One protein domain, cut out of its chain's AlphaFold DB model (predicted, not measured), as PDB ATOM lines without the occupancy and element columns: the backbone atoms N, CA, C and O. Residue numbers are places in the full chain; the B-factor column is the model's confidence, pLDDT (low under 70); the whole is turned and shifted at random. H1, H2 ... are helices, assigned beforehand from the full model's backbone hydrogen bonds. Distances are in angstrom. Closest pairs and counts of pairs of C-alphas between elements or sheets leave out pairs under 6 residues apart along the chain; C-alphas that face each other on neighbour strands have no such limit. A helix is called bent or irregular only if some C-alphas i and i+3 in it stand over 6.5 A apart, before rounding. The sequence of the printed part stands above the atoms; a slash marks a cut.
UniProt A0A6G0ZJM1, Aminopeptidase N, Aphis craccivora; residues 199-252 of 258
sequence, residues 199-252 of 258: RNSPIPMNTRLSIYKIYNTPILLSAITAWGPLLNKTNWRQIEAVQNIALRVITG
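AT A GLANCE: This is residues 199 to 252 of the 258 residues of the protein "Aminopeptidase N" of Aphis craccivora (UniProt A0A6G0ZJM1). The printed part is a long, open helical hairpin: H1 runs out, the chain turns tightly, and H2 runs back, touching H1 only near the hairpin's open end. Residues 199 to 204 hook round at that end. The 54 printed residues, all helix in class, include two named helices, H1 then H2, and no named strand. The whole is a loose rod, radius of gyration of the C-alphas 13.2 A, spanning 40 by 20 by 10 A.

HOW THE PARTS SIT: H1, residues 205 to 230, touches H2, residues 233 to 251, with residues 205 to 209 alone, meeting 247 to 251; the closest C-alphas, Arg 208 and Ile 250, are 6.8 A apart. This helical hairpin has a shallow tilt of 9 degrees, opposite ways. H1 has a kink of 53 degrees near residue 224. Every O i to N i+4 pair is within hydrogen-bond range in H2, 18 of 22 in H1.

IN THESE COORDINATES: H1 is 34.8 A long from C-alpha 205 at (10.505, 34.306, 0.610), and irregular: C-alphas 226 and 229 are 7.9 A apart. H2 is 26.5 A long, ending at C-alpha 251, (4.104, 33.528, 3.795).

THE WHOLE: The farthest C-alphas, Pro 202 and Leu 230, are 40.6 A apart. The printed part has no cut, and the link is tight. Confidence is under 70 at residues 214 to 228, 230 and 252.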
ATOM      1  N   ARG A 199       9.170  33.093   8.825       72.75
ATOM      2  CA  ARG A 199       9.089  34.438   8.235       72.75
ATOM      3  C   ARG A 199      10.212  35.378   8.668       72.75
ATOM      4  O   ARG A 199      10.629  36.211   7.875       72.75
ATOM      5  N   ASN A 200      10.717  35.198   9.889       75.62
ATOM      6  CA  ASN A 200      11.812  35.996  10.446       75.62
ATOM      7  C   ASN A 200      13.200  35.454  10.056       75.62
ATOM      8  O   ASN A 200      14.204  35.946  10.563       75.62
ATOM      9  N   SER A 201      13.285  34.399   9.236       75.38
ATOM     10  CA  SER A 201      14.580  33.887   8.793       75.38
ATOM     11  C   SER A 201      15.200  34.840   7.758       75.38
ATOM     12  O   SER A 201      14.473  35.442   6.967       75.38
ATOM     13  N   PRO A 202      16.538  34.962   7.705       77.69
ATOM     14  CA  PRO A 202      17.232  35.863   6.776       77.69
ATOM     15  C   PRO A 202      17.151  35.414   5.301       77.69
ATOM     16  O   PRO A 202      17.859  35.936   4.446       77.69
ATOM     17  N   ILE A 203      16.326  34.409   4.987       77.38
ATOM     18  CA  ILE A 203      16.229  33.779   3.671       77.38
ATOM     19  C   ILE A 203      15.073  34.420   2.877       77.38
ATOM     20  O   ILE A 203      13.954  34.513   3.400       77.38
ATOM     21  N   PRO A 204      15.277  34.788   1.595       80.75
ATOM     22  CA  PRO A 204      14.219  35.338   0.747       80.75
ATOM     23  C   PRO A 204      12.989  34.420   0.662       80.75
ATOM     24  O   PRO A 204      13.107  33.193   0.592       80.75
ATOM     25  N   MET A 205      11.794  35.019   0.625       78.00
ATOM     26  CA  MET A 205      10.505  34.306   0.610       78.00
ATOM     27  C   MET A 205      10.421  33.253  -0.504       78.00
ATOM     28  O   MET A 205      10.070  32.097  -0.257       78.00
ATOM     29  N   ASN A 206      10.804  33.630  -1.726       75.00
ATOM     30  CA  ASN A 206      10.758  32.748  -2.894       75.00
ATOM     31  C   ASN A 206      11.651  31.514  -2.706       75.00
ATOM     32  O   ASN A 206      11.266  30.401  -3.058       75.00
ATOM     33  N   THR A 207      12.812  31.684  -2.073       74.56
ATOM     34  CA  THR A 207      13.737  30.590  -1.766       74.56
ATOM     35  C   THR A 207      13.154  29.647  -0.714       74.56
ATOM     36  O   THR A 207      13.245  28.431  -0.873       74.56
ATOM     37  N   ARG A 208      12.482  30.172   0.319       78.50
ATOM     38  CA  ARG A 208      11.777  29.356   1.326       78.50
ATOM     39  C   ARG A 208      10.651  28.523   0.709       78.50
ATOM     40  O   ARG A 208      10.540  27.334   1.007       78.50
ATOM     41  N   LEU A 209       9.867  29.116  -0.193       78.25
ATOM     42  CA  LEU A 209       8.812  28.414  -0.932       78.25
ATOM     43  C   LEU A 209       9.380  27.330  -1.853       78.25
ATOM     44  O   LEU A 209       8.841  26.226  -1.885       78.25
ATOM     45  N   SER A 210      10.483  27.597  -2.556       71.88
ATOM     46  CA  SER A 210      11.164  26.595  -3.385       71.88
ATOM     47  C   SER A 210      11.710  25.432  -2.555       71.88
ATOM     48  O   SER A 210      11.507  24.279  -2.923       71.88
ATOM     49  N   ILE A 211      12.321  25.708  -1.398       72.44
ATOM     50  CA  ILE A 211      12.799  24.673  -0.463       72.44
ATOM     51  C   ILE A 211      11.636  23.803   0.027       72.44
ATOM     52  O   ILE A 211      11.733  22.574   0.018       72.44
ATOM     53  N   TYR A 212      10.521  24.424   0.416       79.56
ATOM     54  CA  TYR A 212       9.324  23.704   0.847       79.56
ATOM     55  C   TYR A 212       8.727  22.849  -0.279       79.56
ATOM     56  O   TYR A 212       8.427  21.675  -0.062       79.56
ATOM     57  N   LYS A 213       8.618  23.400  -1.497       72.88
ATOM     58  CA  LYS A 213       8.133  22.675  -2.679       72.88
ATOM     59  C   LYS A 213       9.018  21.470  -2.992       72.88
ATOM     60  O   LYS A 213       8.476  20.383  -3.117       72.88
ATOM     61  N   ILE A 214      10.344  21.627  -3.036       68.75
ATOM     62  CA  ILE A 214      11.304  20.535  -3.307       68.75
ATOM     63  C   ILE A 214      11.167  19.388  -2.297       68.75
ATOM     64  O   ILE A 214      11.295  18.223  -2.665       68.75
ATOM     65  N   TYR A 215      10.908  19.701  -1.028       69.94
ATOM     66  CA  TYR A 215      10.723  18.682   0.003       69.94
ATOM     67  C   TYR A 215       9.380  17.953  -0.133       69.94
ATOM     68  O   TYR A 215       9.323  16.727  -0.035       69.94
ATOM     69  N   ASN A 216       8.297  18.701  -0.352       69.81
ATOM     70  CA  ASN A 216       6.946  18.160  -0.258       69.81
ATOM     71  C   ASN A 216       6.479  17.475  -1.552       69.81
ATOM     72  O   ASN A 216       5.719  16.513  -1.487       69.81
ATOM     73  N   THR A 217       6.941  17.912  -2.729       67.38
ATOM     74  CA  THR A 217       6.501  17.353  -4.019       67.38
ATOM     75  C   THR A 217       6.806  15.863  -4.207       67.38
ATOM     76  O   THR A 217       5.874  15.144  -4.557       67.38
ATOM     77  N   PRO A 218       8.013  15.324  -3.942       60.56
ATOM     78  CA  PRO A 218       8.255  13.887  -4.097       60.56
ATOM     79  C   PRO A 218       7.514  13.047  -3.046       60.56
ATOM     80  O   PRO A 218       7.084  11.930  -3.341       60.56
ATOM     81  N   ILE A 219       7.326  13.579  -1.833       62.72
ATOM     82  CA  ILE A 219       6.592  12.902  -0.752       62.72
ATOM     83  C   ILE A 219       5.105  12.815  -1.101       62.72
ATOM     84  O   ILE A 219       4.510  11.750  -0.985       62.72
ATOM     85  N   LEU A 220       4.511  13.909  -1.576       66.81
ATOM     86  CA  LEU A 220       3.109  13.937  -1.979       66.81
ATOM     87  C   LEU A 220       2.881  13.130  -3.253       66.81
ATOM     88  O   LEU A 220       1.967  12.322  -3.279       66.81
ATOM     89  N   LEU A 221       3.720  13.259  -4.282       65.00
ATOM     90  CA  LEU A 221       3.535  12.513  -5.529       65.00
ATOM     91  C   LEU A 221       3.624  10.993  -5.305       65.00
ATOM     92  O   LEU A 221       2.820  10.239  -5.852       65.00
ATOM     93  N   SER A 222       4.545  10.540  -4.447       54.31
ATOM     94  CA  SER A 222       4.633   9.128  -4.046       54.31
ATOM     95  C   SER A 222       3.487   8.681  -3.129       54.31
ATOM     96  O   SER A 222       2.951   7.593  -3.317       54.31
ATOM     97  N   ALA A 223       3.057   9.503  -2.169       59.81
ATOM     98  CA  ALA A 223       1.955   9.153  -1.269       59.81
ATOM     99  C   ALA A 223       0.590   9.142  -1.977       59.81
ATOM    100  O   ALA A 223      -0.228   8.261  -1.721       59.81
ATOM    101  N   ILE A 224       0.353  10.086  -2.893       66.00
ATOM    102  CA  ILE A 224      -0.880  10.193  -3.685       66.00
ATOM    103  C   ILE A 224      -1.006   8.993  -4.627       66.00
ATOM    104  O   ILE A 224      -2.080   8.409  -4.723       66.00
ATOM    105  N   THR A 225       0.086   8.577  -5.269       59.12
ATOM    106  CA  THR A 225       0.070   7.396  -6.149       59.12
ATOM    107  C   THR A 225      -0.054   6.081  -5.381       59.12
ATOM    108  O   THR A 225      -0.679   5.154  -5.883       59.12
ATOM    109  N   ALA A 226       0.484   5.994  -4.160       49.16
ATOM    110  CA  ALA A 226       0.427   4.774  -3.356       49.16
ATOM    111  C   ALA A 226      -0.900   4.598  -2.595       49.16
ATOM    112  O   ALA A 226      -1.432   3.491  -2.549       49.16
ATOM    113  N   TRP A 227      -1.424   5.661  -1.973       58.47
ATOM    114  CA  TRP A 227      -2.567   5.582  -1.049       58.47
ATOM    115  C   TRP A 227      -3.710   6.548  -1.379       58.47
ATOM    116  O   TRP A 227      -4.740   6.499  -0.713       58.47
ATOM    117  N   GLY A 228      -3.577   7.406  -2.396       67.06
ATOM    118  CA  GLY A 228      -4.612   8.366  -2.802       67.06
ATOM    119  C   GLY A 228      -5.999   7.748  -3.030       67.06
ATOM    120  O   GLY A 228      -6.965   8.282  -2.482       67.06
ATOM    121  N   PRO A 229      -6.117   6.601  -3.734       71.38
ATOM    122  CA  PRO A 229      -7.392   5.897  -3.914       71.38
ATOM    123  C   PRO A 229      -8.002   5.323  -2.623       71.38
ATOM    124  O   PRO A 229      -9.185   5.008  -2.595       71.38
ATOM    125  N   LEU A 230      -7.210   5.176  -1.555       65.81
ATOM    126  CA  LEU A 230      -7.623   4.588  -0.272       65.81
ATOM    127  C   LEU A 230      -7.989   5.651   0.783       65.81
ATOM    128  O   LEU A 230      -8.373   5.310   1.903       65.81
ATOM    129  N   LEU A 231      -7.847   6.944   0.467       72.44
ATOM    130  CA  LEU A 231      -8.073   8.047   1.405       72.44
ATOM    131  C   LEU A 231      -9.490   8.624   1.287       72.44
ATOM    132  O   LEU A 231      -9.906   9.099   0.234       72.44
ATOM    133  N   ASN A 232     -10.205   8.673   2.413       78.69
ATOM    134  CA  ASN A 232     -11.503   9.344   2.523       78.69
ATOM    135  C   ASN A 232     -11.365  10.880   2.361       78.69
ATOM    136  O   ASN A 232     -10.338  11.467   2.715       78.69
ATOM    137  N   LYS A 233     -12.423  11.552   1.891       78.25
ATOM    138  CA  LYS A 233     -12.516  13.009   1.681       78.25
ATOM    139  C   LYS A 233     -12.156  13.822   2.935       78.25
ATOM    140  O   LYS A 233     -11.579  14.903   2.834       78.25
ATOM    141  N   THR A 234     -12.448  13.300   4.125       78.06
ATOM    142  CA  THR A 234     -12.064  13.902   5.415       78.06
ATOM    143  C   THR A 234     -10.553  13.886   5.657       78.06
ATOM    144  O   THR A 234     -10.000  14.890   6.103       78.06
ATOM    145  N   ASN A 235      -9.865  12.797   5.308       76.62
ATOM    146  CA  ASN A 235      -8.407  12.694   5.435       76.62
ATOM    147  C   ASN A 235      -7.693  13.620   4.441       76.62
ATOM    148  O   ASN A 235      -6.683  14.231   4.784       76.62
ATOM    149  N   TRP A 236      -8.257  13.793   3.244       76.38
ATOM    150  CA  TRP A 236      -7.769  14.765   2.263       76.38
ATOM    151  C   TRP A 236      -7.785  16.200   2.796       76.38
ATOM    152  O   TRP A 236      -6.768  16.890   2.725       76.38
ATOM    153  N   ARG A 237      -8.886  16.613   3.436       78.56
ATOM    154  CA  ARG A 237      -8.991  17.936   4.079       78.56
ATOM    155  C   ARG A 237      -7.953  18.145   5.185       78.56
ATOM    156  O   ARG A 237      -7.441  19.247   5.346       78.56
ATOM    157  N   GLN A 238      -7.606  17.101   5.944       75.62
ATOM    158  CA  GLN A 238      -6.563  17.194   6.975       75.62
ATOM    159  C   GLN A 238      -5.166  17.404   6.374       75.62
ATOM    160  O   GLN A 238      -4.383  18.193   6.904       75.62
ATOM    161  N   ILE A 239      -4.854  16.727   5.266       75.12
ATOM    162  CA  ILE A 239      -3.579  16.901   4.554       75.12
ATOM    163  C   ILE A 239      -3.472  18.328   4.006       75.12
ATOM    164  O   ILE A 239      -2.448  18.986   4.201       75.12
ATOM    165  N   GLU A 240      -4.539  18.828   3.387       78.25
ATOM    166  CA  GLU A 240      -4.625  20.198   2.876       78.25
ATOM    167  C   GLU A 240      -4.468  21.238   3.997       78.25
ATOM    168  O   GLU A 240      -3.672  22.169   3.883       78.25
ATOM    169  N   ALA A 241      -5.123  21.029   5.145       77.88
ATOM    170  CA  ALA A 241      -4.973  21.898   6.310       77.88
ATOM    171  C   ALA A 241      -3.515  21.978   6.799       77.88
ATOM    172  O   ALA A 241      -3.019  23.063   7.111       77.88
ATOM    173  N   VAL A 242      -2.790  20.852   6.824       75.44
ATOM    174  CA  VAL A 242      -1.368  20.829   7.206       75.44
ATOM    175  C   VAL A 242      -0.501  21.586   6.196       75.44
ATOM    176  O   VAL A 242       0.403  22.319   6.606       75.44
ATOM    177  N   GLN A 243      -0.779  21.450   4.897       77.81
ATOM    178  CA  GLN A 243      -0.072  22.196   3.852       77.81
ATOM    179  C   GLN A 243      -0.329  23.700   3.959       77.81
ATOM    180  O   GLN A 243       0.618  24.481   3.895       77.81
ATOM    181  N   ASN A 244      -1.577  24.097   4.210       80.81
ATOM    182  CA  ASN A 244      -1.967  25.492   4.381       80.81
ATOM    183  C   ASN A 244      -1.301  26.117   5.611       80.81
ATOM    184  O   ASN A 244      -0.795  27.233   5.531       80.81
ATOM    185  N   ILE A 245      -1.202  25.391   6.730       78.06
ATOM    186  CA  ILE A 245      -0.454  25.850   7.912       78.06
ATOM    187  C   ILE A 245       1.029  26.058   7.577       78.06
ATOM    188  O   ILE A 245       1.606  27.075   7.954       78.06
ATOM    189  N   ALA A 246       1.659  25.123   6.864       74.88
ATOM    190  CA  ALA A 246       3.067  25.246   6.488       74.88
ATOM    191  C   ALA A 246       3.313  26.416   5.519       74.88
ATOM    192  O   ALA A 246       4.292  27.143   5.687       74.88
ATOM    193  N   LEU A 247       2.407  26.645   4.563       79.44
ATOM    194  CA  LEU A 247       2.452  27.815   3.688       79.44
ATOM    195  C   LEU A 247       2.322  29.110   4.494       79.44
ATOM    196  O   LEU A 247       3.149  29.990   4.301       79.44
ATOM    197  N   ARG A 248       1.403  29.194   5.467       79.12
ATOM    198  CA  ARG A 248       1.264  30.367   6.355       79.12
ATOM    199  C   ARG A 248       2.518  30.656   7.178       79.12
ATOM    200  O   ARG A 248       2.868  31.816   7.360       79.12
ATOM    201  N   VAL A 249       3.212  29.626   7.666       77.69
ATOM    202  CA  VAL A 249       4.488  29.797   8.395       77.69
ATOM    203  C   VAL A 249       5.551  30.453   7.506       77.69
ATOM    204  O   VAL A 249       6.381  31.215   8.003       77.69
ATOM    205  N   ILE A 250       5.501  30.190   6.198       76.62
ATOM    206  CA  ILE A 250       6.413  30.767   5.212       76.62
ATOM    207  C   ILE A 250       5.942  32.168   4.799       76.62
ATOM    208  O   ILE A 250       6.731  33.111   4.866       76.62
ATOM    209  N   THR A 251       4.671  32.314   4.407       75.69
ATOM    210  CA  THR A 251       4.104  33.528   3.795       75.69
ATOM    211  C   THR A 251       3.690  34.603   4.794       75.69
ATOM    212  O   THR A 251       3.637  35.772   4.433       75.69
ATOM    213  N   GLY A 252       3.401  34.233   6.044       67.56
ATOM    214  CA  GLY A 252       2.920  35.145   7.084       67.56
ATOM    215  C   GLY A 252       1.468  35.611   6.914       67.56
ATOM    216  O   GLY A 252       1.049  36.514   7.631       67.56
TER     217      GLY A 252